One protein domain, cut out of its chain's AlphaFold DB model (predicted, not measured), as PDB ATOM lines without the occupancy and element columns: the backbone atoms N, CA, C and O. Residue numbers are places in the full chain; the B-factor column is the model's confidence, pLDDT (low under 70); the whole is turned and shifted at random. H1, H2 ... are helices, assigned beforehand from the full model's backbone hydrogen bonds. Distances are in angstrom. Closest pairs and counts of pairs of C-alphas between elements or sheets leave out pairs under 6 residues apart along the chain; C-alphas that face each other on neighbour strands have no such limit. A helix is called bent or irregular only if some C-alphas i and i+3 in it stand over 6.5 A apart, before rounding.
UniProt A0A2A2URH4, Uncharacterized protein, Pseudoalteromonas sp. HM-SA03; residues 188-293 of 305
ATOM      1  N   GLU A 188      49.643 -42.057  29.387       65.25
ATOM      2  CA  GLU A 188      51.002 -42.621  29.418       65.25
ATOM      3  C   GLU A 188      52.078 -41.581  29.792       65.25
ATOM      4  O   GLU A 188      52.781 -41.814  30.777       65.25
ATOM      5  N   PRO A 189      52.156 -40.383  29.166       70.56
ATOM      6  CA  PRO A 189      53.148 -39.372  29.551       70.56
ATOM      7  C   PRO A 189      52.984 -38.881  30.995       70.56
ATOM      8  O   PRO A 189      53.957 -38.515  31.662       70.56
ATOM      9  N   ILE A 190      51.748 -38.869  31.502       76.00
ATOM     10  CA  ILE A 190      51.436 -38.501  32.886       76.00
ATOM     11  C   ILE A 190      51.933 -39.591  33.837       76.00
ATOM     12  O   ILE A 190      52.596 -39.286  34.829       76.00
ATOM     13  N   GLN A 191      51.659 -40.861  33.529       75.62
ATOM     14  CA  GLN A 191      52.136 -41.986  34.325       75.62
ATOM     15  C   GLN A 191      53.664 -42.062  34.332       75.62
ATOM     16  O   GLN A 191      54.241 -42.206  35.406       75.62
ATOM     17  N   GLU A 192      54.318 -41.894  33.183       81.62
ATOM     18  CA  GLU A 192      55.779 -41.834  33.077       81.62
ATOM     19  C   GLU A 192      56.364 -40.675  33.886       81.62
ATOM     20  O   GLU A 192      57.373 -40.840  34.571       81.62
ATOM     21  N   THR A 193      55.716 -39.506  33.869       85.56
ATOM     22  CA  THR A 193      56.150 -38.344  34.657       85.56
ATOM     23  C   THR A 193      56.060 -38.612  36.155       85.56
ATOM     24  O   THR A 193      56.990 -38.281  36.893       85.56
ATOM     25  N   ILE A 194      54.966 -39.230  36.612       84.19
ATOM     26  CA  ILE A 194      54.782 -39.601  38.019       84.19
ATOM     27  C   ILE A 194      55.804 -40.673  38.414       84.19
ATOM     28  O   ILE A 194      56.515 -40.493  39.399       84.19
ATOM     29  N   THR A 195      55.926 -41.753  37.640       84.19
ATOM     30  CA  THR A 195      56.878 -42.840  37.910       84.19
ATOM     31  C   THR A 195      58.317 -42.330  37.910       84.19
ATOM     32  O   THR A 195      59.023 -42.521  38.894       84.19
ATOM     33  N   SER A 196      58.728 -41.563  36.896       86.88
ATOM     34  CA  SER A 196      60.073 -40.982  36.851       86.88
ATOM     35  C   SER A 196      60.344 -40.041  38.024       86.88
ATOM     36  O   SER A 196      61.502 -39.916  38.427       86.88
ATOM     37  N   TRP A 197      59.328 -39.351  38.548       92.50
ATOM     38  CA  TRP A 197      59.493 -38.516  39.733       92.50
ATOM     39  C   TRP A 197      59.808 -39.371  40.964       92.50
ATOM     40  O   TRP A 197      60.774 -39.074  41.665       92.50
ATOM     41  N   TYR A 198      59.048 -40.449  41.187       85.56
ATOM     42  CA  TYR A 198      59.291 -41.377  42.294       85.56
ATOM     43  C   TYR A 198      60.667 -42.054  42.167       85.56
ATOM     44  O   TYR A 198      61.414 -42.083  43.143       85.56
ATOM     45  N   ASP A 199      61.066 -42.486  40.969       85.12
ATOM     46  CA  ASP A 199      62.368 -43.133  40.751       85.12
ATOM     47  C   ASP A 199      63.556 -42.190  41.018       85.12
ATOM     48  O   ASP A 199      64.616 -42.615  41.472       85.12
ATOM     49  N   LYS A 200      63.393 -40.888  40.740       89.56
ATOM     50  CA  LYS A 200      64.438 -39.869  40.940       89.56
ATOM     51  C   LYS A 200      64.530 -39.351  42.374       89.56
ATOM     52  O   LYS A 200      65.565 -38.786  42.722       89.56
ATOM     53  N   HIS A 201      63.467 -39.499  43.166       87.56
ATOM     54  CA  HIS A 201      63.349 -38.912  44.503       87.56
ATOM     55  C   HIS A 201      62.870 -39.923  45.564       87.56
ATOM     56  O   HIS A 201      61.885 -39.641  46.259       87.56
ATOM     57  N   PRO A 202      63.531 -41.091  45.720       86.44
ATOM     58  CA  PRO A 202      63.158 -42.111  46.707       86.44
ATOM     59  C   PRO A 202      63.044 -41.568  48.136       86.44
ATOM     60  O   PRO A 202      62.138 -41.928  48.884       86.44
ATOM     61  N   GLU A 203      63.908 -40.626  48.502       85.38
ATOM     62  CA  GLU A 203      63.935 -39.983  49.814       85.38
ATOM     63  C   GLU A 203      62.707 -39.105  50.109       85.38
ATOM     64  O   GLU A 203      62.441 -38.781  51.267       85.38
ATOM     65  N   LEU A 204      61.940 -38.722  49.082       87.94
ATOM     66  CA  LEU A 204      60.769 -37.852  49.203       87.94
ATOM     67  C   LEU A 204      59.434 -38.600  49.067       87.94
ATOM     68  O   LEU A 204      58.382 -37.959  49.089       87.94
ATOM     69  N   HIS A 205      59.439 -39.934  48.958       88.00
ATOM     70  CA  HIS A 205      58.221 -40.737  48.763       88.00
ATOM     71  C   HIS A 205      57.172 -40.504  49.855       88.00
ATOM     72  O   HIS A 205      56.014 -40.209  49.553       88.00
ATOM     73  N   GLU A 206      57.571 -40.581  51.127       84.25
ATOM     74  CA  GLU A 206      56.655 -40.377  52.259       84.25
ATOM     75  C   GLU A 206      56.072 -38.958  52.279       84.25
ATOM     76  O   GLU A 206      54.890 -38.763  52.573       84.25
ATOM     77  N   HIS A 207      56.886 -37.966  51.914       86.75
ATOM     78  CA  HIS A 207      56.483 -36.566  51.834       86.75
ATOM     79  C   HIS A 207      55.482 -36.326  50.696       86.75
ATOM     80  O   HIS A 207      54.459 -35.676  50.912       86.75
ATOM     81  N   MET A 208      55.716 -36.918  49.520       87.56
ATOM     82  CA  MET A 208      54.786 -36.890  48.387       87.56
ATOM     83  C   MET A 208      53.442 -37.537  48.752       87.56
ATOM     84  O   MET A 208      52.380 -36.970  48.501       87.56
ATOM     85  N   GLN A 209      53.469 -38.688  49.428       85.94
ATOM     86  CA  GLN A 209      52.263 -39.380  49.895       85.94
ATOM     87  C   GLN A 209      51.483 -38.568  50.938       85.94
ATOM     88  O   GLN A 209      50.252 -38.488  50.876       85.94
ATOM     89  N   SER A 210      52.183 -37.957  51.896       85.44
ATOM     90  CA  SER A 210      51.584 -37.086  52.915       85.44
ATOM     91  C   SER A 210      50.919 -35.859  52.281       85.44
ATOM     92  O   SER A 210      49.736 -35.590  52.520       85.44
ATOM     93  N   GLY A 211      51.634 -35.169  51.388       87.56
ATOM     94  CA  GLY A 211      51.114 -34.007  50.678       87.56
ATOM     95  C   GLY A 211      49.926 -34.347  49.772       87.56
ATOM     96  O   GLY A 211      48.942 -33.609  49.756       87.56
ATOM     97  N   ALA A 212      49.960 -35.483  49.067       88.25
ATOM     98  CA  ALA A 212      48.878 -35.903  48.177       88.25
ATOM     99  C   ALA A 212      47.599 -36.230  48.961       88.25
ATOM    100  O   ALA A 212      46.503 -35.804  48.586       88.25
ATOM    101  N   LYS A 213      47.725 -36.886  50.125       85.69
ATOM    102  CA  LYS A 213      46.599 -37.080  51.056       85.69
ATOM    103  C   LYS A 213      46.024 -35.742  51.518       85.69
ATOM    104  O   LYS A 213      44.799 -35.592  51.586       85.69
ATOM    105  N   TYR A 214      46.887 -34.766  51.803       86.06
ATOM    106  CA  TYR A 214      46.456 -33.434  52.206       86.06
ATOM    107  C   TYR A 214      45.729 -32.691  51.077       86.06
ATOM    108  O   TYR A 214      44.597 -32.246  51.284       86.06
ATOM    109  N   ARG A 215      46.295 -32.650  49.865       84.19
ATOM    110  CA  ARG A 215      45.666 -32.091  48.656       84.19
ATOM    111  C   ARG A 215      44.289 -32.700  48.402       84.19
ATOM    112  O   ARG A 215      43.320 -31.959  48.241       84.19
ATOM    113  N   LYS A 216      44.161 -34.028  48.481       82.50
ATOM    114  CA  LYS A 216      42.873 -34.720  48.320       82.50
ATOM    115  C   LYS A 216      41.836 -34.283  49.358       82.50
ATOM    116  O   LYS A 216      40.652 -34.142  49.054       82.50
ATOM    117  N   SER A 217      42.268 -34.027  50.595       79.50
ATOM    118  CA  SER A 217      41.379 -33.509  51.643       79.50
ATOM    119  C   SER A 217      40.884 -32.082  51.375       79.50
ATOM    120  O   SER A 217      39.795 -31.737  51.824       79.50
ATOM    121  N   LEU A 218      41.648 -31.274  50.630       77.56
ATOM    122  CA  LEU A 218      41.266 -29.915  50.235       77.56
ATOM    123  C   LEU A 218      40.304 -29.901  49.040       77.56
ATOM    124  O   LEU A 218      39.436 -29.033  48.980       77.56
ATOM    125  N   LEU A 219      40.435 -30.864  48.120       73.00
ATOM    126  CA  LEU A 219      39.554 -31.012  46.952       73.00
ATOM    127  C   LEU A 219      38.184 -31.610  47.316       73.00
ATOM    128  O   LEU A 219      37.194 -31.353  46.639       73.00
ATOM    129  N   SER A 220      38.102 -32.382  48.405       65.94
ATOM    130  CA  SER A 220      36.860 -33.013  48.868       65.94
ATOM    131  C   SER A 220      36.086 -32.131  49.867       65.94
ATOM    132  O   SER A 220      36.494 -32.042  51.029       65.94
ATOM    133  N   PRO A 221      34.906 -31.578  49.520       53.16
ATOM    134  CA  PRO A 221      34.114 -30.749  50.440       53.16
ATOM    135  C   PRO A 221      33.584 -31.507  51.674       53.16
ATOM    136  O   PRO A 221      33.261 -30.884  52.683       53.16
ATOM    137  N   ASN A 222      33.539 -32.846  51.623       44.69
ATOM    138  CA  ASN A 222      32.954 -33.708  52.659       44.69
ATOM    139  C   ASN A 222      33.979 -34.406  53.579       44.69
ATOM    140  O   ASN A 222      33.586 -35.200  54.436       44.69
ATOM    141  N   ARG A 223      35.288 -34.158  53.426       50.78
ATOM    142  CA  ARG A 223      36.322 -34.768  54.287       50.78
ATOM    143  C   ARG A 223      36.696 -33.829  55.436       50.78
ATOM    144  O   ARG A 223      36.747 -32.614  55.268       50.78
ATOM    145  N   LYS A 224      36.971 -34.389  56.624       45.59
ATOM    146  CA  LYS A 224      37.526 -33.615  57.748       45.59
ATOM    147  C   LYS A 224      38.810 -32.938  57.266       45.59
ATOM    148  O   LYS A 224      39.762 -33.625  56.906       45.59
ATOM    149  N   ARG A 225      38.823 -31.602  57.258       54.91
ATOM    150  CA  ARG A 225      40.009 -30.816  56.908       54.91
ATOM    151  C   ARG A 225      41.119 -31.163  57.894       54.91
ATOM    152  O   ARG A 225      40.961 -30.949  59.095       54.91
ATOM    153  N   HIS A 226      42.218 -31.711  57.393       55.19
ATOM    154  CA  HIS A 226      43.413 -31.890  58.204       55.19
ATOM    155  C   HIS A 226      43.959 -30.503  58.582       55.19
ATOM    156  O   HIS A 226      43.969 -29.583  57.763       55.19
ATOM    157  N   THR A 227      44.374 -30.322  59.834       56.22
ATOM    158  CA  THR A 227      45.052 -29.095  60.270       56.22
ATOM    159  C   THR A 227      46.417 -29.007  59.598       56.22
ATOM    160  O   THR A 227      47.223 -29.925  59.746       56.22
ATOM    161  N   ALA A 228      46.664 -27.921  58.862       59.97
ATOM    162  CA  ALA A 228      47.955 -27.665  58.234       59.97
ATOM    163  C   ALA A 228      49.036 -27.475  59.305       59.97
ATOM    164  O   ALA A 228      48.841 -26.717  60.255       59.97
ATOM    165  N   THR A 229      50.177 -28.134  59.131       70.75
ATOM    166  CA  THR A 229      51.433 -27.762  59.798       70.75
ATOM    167  C   THR A 229      52.387 -27.182  58.756       70.75
ATOM    168  O   THR A 229      52.202 -27.441  57.567       70.75
ATOM    169  N   ASP A 230      53.423 -26.446  59.169       68.81
ATOM    170  CA  ASP A 230      54.427 -25.897  58.239       68.81
ATOM    171  C   ASP A 230      55.053 -26.992  57.359       68.81
ATOM    172  O   ASP A 230      55.248 -26.811  56.160       68.81
ATOM    173  N   ARG A 231      55.261 -28.187  57.929       75.25
ATOM    174  CA  ARG A 231      55.706 -29.380  57.197       75.25
ATOM    175  C   ARG A 231      54.700 -29.817  56.126       75.25
ATOM    176  O   ARG A 231      55.098 -30.154  55.018       75.25
ATOM    177  N   THR A 232      53.405 -29.772  56.431       76.31
ATOM    178  CA  THR A 232      52.334 -30.147  55.492       76.31
ATOM    179  C   THR A 232      52.226 -29.169  54.320       76.31
ATOM    180  O   THR A 232      51.820 -29.571  53.236       76.31
ATOM    181  N   LEU A 233      52.590 -27.895  54.511       78.25
ATOM    182  CA  LEU A 233      52.608 -26.901  53.432       78.25
ATOM    183  C   LEU A 233      53.751 -27.154  52.442       78.25
ATOM    184  O   LEU A 233      53.527 -27.090  51.239       78.25
ATOM    185  N   VAL A 234      54.936 -27.520  52.938       83.25
ATOM    186  CA  VAL A 234      56.066 -27.926  52.081       83.25
ATOM    187  C   VAL A 234      55.732 -29.207  51.309       83.25
ATOM    188  O   VAL A 234      55.982 -29.305  50.110       83.25
ATOM    189  N   GLU A 235      55.109 -30.183  51.974       85.88
ATOM    190  CA  GLU A 235      54.634 -31.421  51.338       85.88
ATOM    191  C   GLU A 235      53.536 -31.149  50.293       85.88
ATOM    192  O   GLU A 235      53.483 -31.816  49.260       85.88
ATOM    193  N   LEU A 236      52.678 -30.151  50.522       86.00
ATOM    194  CA  LEU A 236      51.665 -29.722  49.557       86.00
ATOM    195  C   LEU A 236      52.291 -29.077  48.317       86.00
ATOM    196  O   LEU A 236      51.884 -29.393  47.204       86.00
ATOM    197  N   GLU A 237      53.281 -28.204  48.494       87.44
ATOM    198  CA  GLU A 237      53.988 -27.553  47.386       87.44
ATOM    199  C   GLU A 237      54.709 -28.576  46.497       87.44
ATOM    200  O   GLU A 237      54.687 -28.480  45.267       87.44
ATOM    201  N   LEU A 238      55.288 -29.614  47.107       89.69
ATOM    202  CA  LEU A 238      55.907 -30.732  46.394       89.69
ATOM    203  C   LEU A 238      54.922 -31.416  45.434       89.69
ATOM    204  O   LEU A 238      55.243 -31.666  44.269       89.69
ATOM    205  N   VAL A 239      53.716 -31.690  45.924       91.00
ATOM    206  CA  VAL A 239      52.647 -32.339  45.159       91.00
ATOM    207  C   VAL A 239      52.110 -31.402  44.092       91.00
ATOM    208  O   VAL A 239      51.929 -31.822  42.953       91.00
ATOM    209  N   ASP A 240      51.906 -30.130  44.422       89.31
ATOM    210  CA  ASP A 240      51.419 -29.122  43.483       89.31
ATOM    211  C   ASP A 240      52.341 -28.970  42.280       89.31
ATOM    212  O   ASP A 240      51.869 -28.905  41.148       89.31
ATOM    213  N   ASN A 241      53.654 -28.995  42.505       88.94
ATOM    214  CA  ASN A 241      54.637 -28.946  41.430       88.94
ATOM    215  C   ASN A 241      54.528 -30.149  40.481       88.94
ATOM    216  O   ASN A 241      54.667 -29.993  39.265       88.94
ATOM    217  N   LEU A 242      54.263 -31.350  41.008       87.94
ATOM    218  CA  LEU A 242      54.038 -32.536  40.180       87.94
ATOM    219  C   LEU A 242      52.674 -32.479  39.473       87.94
ATOM    220  O   LEU A 242      52.591 -32.803  38.289       87.94
ATOM    221  N   LEU A 243      51.627 -32.005  40.151       87.62
ATOM    222  CA  LEU A 243      50.291 -31.835  39.580       87.62
ATOM    223  C   LEU A 243      50.279 -30.831  38.428       87.62
ATOM    224  O   LEU A 243      49.655 -31.111  37.412       87.62
ATOM    225  N   ILE A 244      50.996 -29.707  38.537       85.25
ATOM    226  CA  ILE A 244      51.134 -28.729  37.444       85.25
ATOM    227  C   ILE A 244      51.755 -29.396  36.219       85.25
ATOM    228  O   ILE A 244      51.208 -29.288  35.124       85.25
ATOM    229  N   LYS A 245      52.855 -30.142  36.397       83.50
ATOM    230  CA  LYS A 245      53.498 -30.884  35.298       83.50
ATOM    231  C   LYS A 245      52.539 -31.892  34.667       83.50
ATOM    232  O   LYS A 245      52.408 -31.928  33.450       83.50
ATOM    233  N   CYS A 246      51.814 -32.656  35.475       81.81
ATOM    234  CA  CYS A 246      50.839 -33.617  34.964       81.81
ATOM    235  C   CYS A 246      49.683 -32.929  34.223       81.81
ATOM    236  O   CYS A 246      49.278 -33.381  33.158       81.81
ATOM    237  N   LEU A 247      49.194 -31.795  34.731       77.19
ATOM    238  CA  LEU A 247      48.163 -31.003  34.067       77.19
ATOM    239  C   LEU A 247      48.652 -30.410  32.735       77.19
ATOM    240  O   LEU A 247      47.837 -30.286  31.830       77.19
ATOM    241  N   THR A 248      49.944 -30.074  32.578       75.00
ATOM    242  CA  THR A 248      50.493 -29.583  31.284       75.00
ATOM    243  C   THR A 248      50.509 -30.640  30.203       75.00
ATOM    244  O   THR A 248      50.423 -30.310  29.024       75.00
ATOM    245  N   LEU A 249      50.604 -31.900  30.613       71.25
ATOM    246  CA  LEU A 249      50.561 -33.045  29.717       71.25
ATOM    247  C   LEU A 249      49.119 -33.467  29.421       71.25
ATOM    248  O   LEU A 249      48.874 -34.149  28.430       71.25
ATOM    249  N   TRP A 250      48.161 -33.041  30.248       67.75
ATOM    250  CA  TRP A 250      46.754 -33.331  30.036       67.75
ATOM    251  C   TRP A 250      46.146 -32.330  29.038       67.75
ATOM    252  O   TRP A 250      46.134 -31.128  29.313       67.75
ATOM    253  N   PRO A 251      45.570 -32.778  27.906       54.12
ATOM    254  CA  PRO A 251      44.913 -31.884  26.954       54.12
ATOM    255  C   PRO A 251      43.817 -31.034  27.630       54.12
ATOM    256  O   PRO A 251      42.864 -31.561  28.213       54.12
ATOM    257  N   GLY A 252      43.965 -29.701  27.591       57.06
ATOM    258  CA  GLY A 252      43.081 -28.763  28.291       57.06
ATOM    259  C   GLY A 252      43.526 -27.292  28.230       57.06
ATOM    260  O   GLY A 252      44.589 -26.960  27.716       57.06
ATOM    261  N   ARG A 253      42.683 -26.380  28.743       54.09
ATOM    262  CA  ARG A 253      42.860 -24.909  28.639       54.09
ATOM    263  C   ARG A 253      43.573 -24.260  29.833       54.09
ATOM    264  O   ARG A 253      43.719 -23.039  29.858       54.09
ATOM    265  N   TYR A 254      43.984 -25.045  30.821       56.28
ATOM    266  CA  TYR A 254      44.279 -24.529  32.158       56.28
ATOM    267  C   TYR A 254      45.650 -23.861  32.307       56.28
ATOM    268  O   TYR A 254      45.840 -23.094  33.237       56.28
ATOM    269  N   LEU A 255      46.604 -24.079  31.398       55.59
ATOM    270  CA  LEU A 255      48.017 -23.799  31.705       55.59
ATOM    271  C   LEU A 255      48.684 -22.657  30.951       55.59
ATOM    272  O   LEU A 255      49.890 -22.471  31.061       55.59
ATOM    273  N   ASN A 256      47.910 -21.807  30.279       51.06
ATOM    274  CA  ASN A 256      48.490 -20.647  29.603       51.06
ATOM    275  C   ASN A 256      48.707 -19.417  30.511       51.06
ATOM    276  O   ASN A 256      49.131 -18.387  29.987       51.06
ATOM    277  N   LYS A 257      48.408 -19.458  31.828       49.59
ATOM    278  CA  LYS A 257      48.429 -18.238  32.673       49.59
ATOM    279  C   LYS A 257      48.833 -18.350  34.155       49.59
ATOM    280  O   LYS A 257      48.996 -17.301  34.773       49.59
ATOM    281  N   SER A 258      48.997 -19.532  34.748       55.12
ATOM    282  CA  SER A 258      49.126 -19.658  36.213       55.12
ATOM    283  C   SER A 258      50.370 -20.424  36.663       55.12
ATOM    284  O   SER A 258      50.567 -21.569  36.253       55.12
ATOM    285  N   ASP A 259      51.123 -19.846  37.601       65.44
ATOM    286  CA  ASP A 259      52.346 -20.455  38.141       65.44
ATOM    287  C   ASP A 259      52.083 -21.487  39.261       65.44
ATOM    288  O   ASP A 259      52.985 -22.241  39.613       65.44
ATOM    289  N   THR A 260      50.870 -21.541  39.842       79.50
ATOM    290  CA  THR A 260      50.556 -22.430  40.984       79.50
ATOM    291  C   THR A 260      49.158 -23.062  40.919       79.50
ATOM    292  O   THR A 260      48.217 -22.468  40.384       79.50
ATOM    293  N   ILE A 261      48.977 -24.233  41.554       82.81
ATOM    294  CA  ILE A 261      47.655 -24.874  41.724       82.81
ATOM    295  C   ILE A 261      46.697 -23.977  42.517       82.81
ATOM    296  O   ILE A 261      45.497 -23.957  42.254       82.81
ATOM    297  N   GLN A 262      47.198 -23.214  43.489       78.06
ATOM    298  CA  GLN A 262      46.356 -22.312  44.270       78.06
ATOM    299  C   GLN A 262      45.823 -21.147  43.425       78.06
ATOM    300  O   GLN A 262      44.652 -20.792  43.556       78.06
ATOM    301  N   SER A 263      46.641 -20.602  42.521       76.88
ATOM    302  CA  SER A 263      46.201 -19.613  41.531       76.88
ATOM    303  C   SER A 263      45.141 -20.195  40.594       76.88
ATOM    304  O   SER A 263      44.116 -19.551  40.380       76.88
ATOM    305  N   LEU A 264      45.332 -21.432  40.118       72.00
ATOM    306  CA  LEU A 264      44.350 -22.143  39.288       72.00
ATOM    307  C   LEU A 264      43.017 -22.340  40.004       72.00
ATOM    308  O   LEU A 264      41.969 -22.000  39.468       72.00
ATOM    309  N   LEU A 265      43.043 -22.842  41.237       73.69
ATOM    310  CA  LEU A 265      41.830 -23.052  42.027       73.69
ATOM    311  C   LEU A 265      41.136 -21.736  42.400       73.69
ATOM    312  O   LEU A 265      39.930 -21.733  42.627       73.69
ATOM    313  N   HIS A 266      41.862 -20.619  42.464       77.00
ATOM    314  CA  HIS A 266      41.262 -19.301  42.648       77.00
ATOM    315  C   HIS A 266      40.590 -18.799  41.359       77.00
ATOM    316  O   HIS A 266      39.439 -18.361  41.400       77.00
ATOM    317  N   GLU A 267      41.283 -18.882  40.219       65.62
ATOM    318  CA  GLU A 267      40.780 -18.446  38.906       65.62
ATOM    319  C   GLU A 267      39.590 -19.296  38.431       65.62
ATOM    320  O   GLU A 267      38.599 -18.763  37.934       65.62
ATOM    321  N   PHE A 268      39.640 -20.604  38.683       63.66
ATOM    322  CA  PHE A 268      38.675 -21.601  38.216       63.66
ATOM    323  C   PHE A 268      37.931 -22.277  39.378       63.66
ATOM    324  O   PHE A 268      37.611 -23.459  39.335       63.66
ATOM    325  N   SER A 269      37.619 -21.519  40.434       61.12
ATOM    326  CA  SER A 269      37.009 -22.042  41.676       61.12
ATOM    327  C   SER A 269      35.661 -22.762  41.521       61.12
ATOM    328  O   SER A 269      35.223 -23.442  42.447       61.12
ATOM    329  N   ARG A 270      34.985 -22.604  40.377       54.81
ATOM    330  CA  ARG A 270      33.709 -23.264  40.042       54.81
ATOM    331  C   ARG A 270      33.826 -24.245  38.876       54.81
ATOM    332  O   ARG A 270      32.805 -24.701  38.375       54.81
ATOM    333  N   ASP A 271      35.042 -24.513  38.415       60.91
ATOM    334  CA  ASP A 271      35.283 -25.435  37.316       60.91
ATOM    335  C   ASP A 271      35.364 -26.869  37.853       60.91
ATOM    336  O   ASP A 271      36.358 -27.286  38.453       60.91
ATOM    337  N   GLU A 272      34.275 -27.611  37.661       62.25
ATOM    338  CA  GLU A 272      34.171 -29.007  38.078       62.25
ATOM    339  C   GLU A 272      35.155 -29.916  37.321       62.25
ATOM    340  O   GLU A 272      35.624 -30.889  37.909       62.25
ATOM    341  N   ASP A 273      35.543 -29.585  36.081       61.75
ATOM    342  CA  ASP A 273      36.509 -30.366  35.289       61.75
ATOM    343  C   ASP A 273      37.926 -30.224  35.859       61.75
ATOM    344  O   ASP A 273      38.628 -31.218  36.050       61.75
ATOM    345  N   LEU A 274      38.335 -29.007  36.237       70.44
ATOM    346  CA  LEU A 274      39.626 -28.795  36.901       70.44
ATOM    347  C   LEU A 274      39.705 -29.549  38.236       70.44
ATOM    348  O   LEU A 274      40.711 -30.199  38.524       70.44
ATOM    349  N   ILE A 275      38.652 -29.462  39.055       70.44
ATOM    350  CA  ILE A 275      38.594 -30.145  40.354       70.44
ATOM    351  C   ILE A 275      38.658 -31.664  40.154       70.44
ATOM    352  O   ILE A 275      39.422 -32.338  40.844       70.44
ATOM    353  N   TYR A 276      37.907 -32.187  39.187       70.94
ATOM    354  CA  TYR A 276      37.883 -33.606  38.850       70.94
ATOM    355  C   TYR A 276      39.249 -34.119  38.367       70.94
ATOM    356  O   TYR A 276      39.739 -35.139  38.851       70.94
ATOM    357  N   ARG A 277      39.926 -33.380  37.481       72.19
ATOM    358  CA  ARG A 277      41.271 -33.738  36.993       72.19
ATOM    359  C   ARG A 277      42.314 -33.729  38.098       72.19
ATOM    360  O   ARG A 277      43.142 -34.634  38.171       72.19
ATOM    361  N   LEU A 278      42.274 -32.722  38.968       80.00
ATOM    362  CA  LEU A 278      43.155 -32.663  40.130       80.00
ATOM    363  C   LEU A 278      42.928 -33.849  41.072       80.00
ATOM    364  O   LEU A 278      43.901 -34.371  41.616       80.00
ATOM    365  N   ASP A 279      41.683 -34.301  41.243       76.12
ATOM    366  CA  ASP A 279      41.364 -35.477  42.059       76.12
ATOM    367  C   ASP A 279      41.947 -36.763  41.450       76.12
ATOM    368  O   ASP A 279      42.678 -37.480  42.137       76.12
ATOM    369  N   ILE A 280      41.754 -36.993  40.144       74.25
ATOM    370  CA  ILE A 280      42.330 -38.151  39.430       74.25
ATOM    371  C   ILE A 280      43.858 -38.159  39.516       74.25
ATOM    372  O   ILE A 280      44.463 -39.180  39.843       74.25
ATOM    373  N   LEU A 281      44.504 -37.029  39.228       80.56
ATOM    374  CA  LEU A 281      45.964 -36.931  39.266       80.56
ATOM    375  C   LEU A 281      46.512 -37.170  40.673       80.56
ATOM    376  O   LEU A 281      47.533 -37.838  40.840       80.56
ATOM    377  N   THR A 282      45.811 -36.674  41.692       81.44
ATOM    378  CA  THR A 282      46.172 -36.936  43.086       81.44
ATOM    379  C   THR A 282      46.049 -38.429  43.410       81.44
ATOM    380  O   THR A 282      46.918 -38.976  44.087       81.44
ATOM    381  N   ASP A 283      45.039 -39.124  42.878       76.19
ATOM    382  CA  ASP A 283      44.895 -40.578  43.027       76.19
ATOM    383  C   ASP A 283      45.962 -41.390  42.294       76.19
ATOM    384  O   ASP A 283      46.455 -42.394  42.819       76.19
ATOM    385  N   LEU A 284      46.394 -40.935  41.121       76.06
ATOM    386  CA  LEU A 284      47.512 -41.545  40.406       76.06
ATOM    387  C   LEU A 284      48.824 -41.404  41.189       76.06
ATOM    388  O   LEU A 284      49.555 -42.383  41.343       76.06
ATOM    389  N   ILE A 285      49.094 -40.230  41.766       81.19
ATOM    390  CA  ILE A 285      50.261 -40.015  42.634       81.19
ATOM    391  C   ILE A 285      50.215 -40.947  43.850       81.19
ATOM    392  O   ILE A 285      51.230 -41.560  44.191       81.19
ATOM    393  N   LEU A 286      49.049 -41.078  44.495       79.56
ATOM    394  CA  LEU A 286      48.875 -41.954  45.655       79.56
ATOM    395  C   LEU A 286      49.101 -43.426  45.294       79.56
ATOM    396  O   LEU A 286      49.871 -44.105  45.970       79.56
ATOM    397  N   SER A 287      48.476 -43.908  44.216       73.44
ATOM    398  CA  SER A 287      48.563 -45.311  43.792       73.44
ATOM    399  C   SER A 287      49.971 -45.731  43.360       73.44
ATOM    400  O   SER A 287      50.410 -46.824  43.718       73.44
ATOM    401  N   LYS A 288      50.723 -44.871  42.659       69.31
ATOM    402  CA  LYS A 288      52.098 -45.192  42.237       69.31
ATOM    403  C   LYS A 288      53.081 -45.243  43.403       69.31
ATOM    404  O   LYS A 288      53.903 -46.153  43.440       69.31
ATOM    405  N   GLY A 289      52.953 -44.356  44.391       57.19
ATOM    406  CA  GLY A 289      53.809 -44.441  45.576       57.19
ATOM    407  C   GLY A 289      53.466 -45.615  46.501       57.19
ATOM    408  O   GLY A 289      54.344 -46.080  47.208       57.19
ATOM    409  N   LEU A 290      52.245 -46.163  46.471       50.44
ATOM    410  CA  LEU A 290      51.909 -47.382  47.230       50.44
ATOM    411  C   LEU A 290      52.523 -48.655  46.624       50.44
ATOM    412  O   LEU A 290      52.897 -49.557  47.368       50.44
ATOM    413  N   ASN A 291      52.671 -48.715  45.297       43.97
ATOM    414  CA  ASN A 291      53.208 -49.885  44.593       43.97
ATOM    415  C   ASN A 291      54.747 -49.974  44.591       43.97
ATOM    416  O   ASN A 291      55.278 -51.004  44.191       43.97
ATOM    417  N   GLN A 292      55.462 -48.936  45.041       43.59
ATOM    418  CA  GLN A 292      56.928 -48.952  45.196       43.59
ATOM    419  C   GLN A 292      57.396 -49.155  46.651       43.59
ATOM    420  O   GLN A 292      58.574 -49.401  46.879       43.59
ATOM    421  N   ILE A 293      56.494 -49.104  47.644       36.62
ATOM    422  CA  ILE A 293      56.818 -49.303  49.077       36.62
ATOM    423  C   ILE A 293      56.805 -50.798  49.468       36.62
ATOM    424  O   ILE A 293      56.818 -51.144  50.645       36.62
TER     425      ILE A 293
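What this domain is: This is residues 188 to 293 of the 305 residues of an uncharacterized protein of Pseudoalteromonas sp. HM-SA03 (UniProt A0A2A2URH4). H2 and H5 lie side by side, H3 crosses both nearly at right angles, and H1 packs on H3 and H5. There are 106 printed residues with five named helices, H1 to H5, and no named strand: all helix. The whole is compact, radius of gyration of the C-alphas 13.2 A, spanning 36 by 33 by 22 A.

Where its parts are: H1, residues 188 to 200, begins at C-alpha 188 (51.002, -42.621, 29.418). H2 is 202 to 219, H3 230 to 249 (29.7 A), H4 261 to 267. H5, 272 to 291 (29.0 A), ends at C-alpha 291 (53.208, -49.885, 44.593).

How they stand to each other: H3, the hub, touches H2 about perpendicular at 85 degrees, closest C-alphas Gly 211 and Glu 235, 4.4 A. H2 is irregular: C-alphas 203 and 206 are 7.7 A apart. H4 only just touches H3, with 3 pairs of C-alphas within 8 A, closest Asp 240 and Ile 261. O i to N i+4 pairs are within hydrogen-bond range throughout H1, H3, H4, H5; in H2, 12 of 14.

The domain as a whole: The printed part has no cut. The H3 to H4 link is long. pLDDT is under 70 in 34 residues, among them 250 to 259.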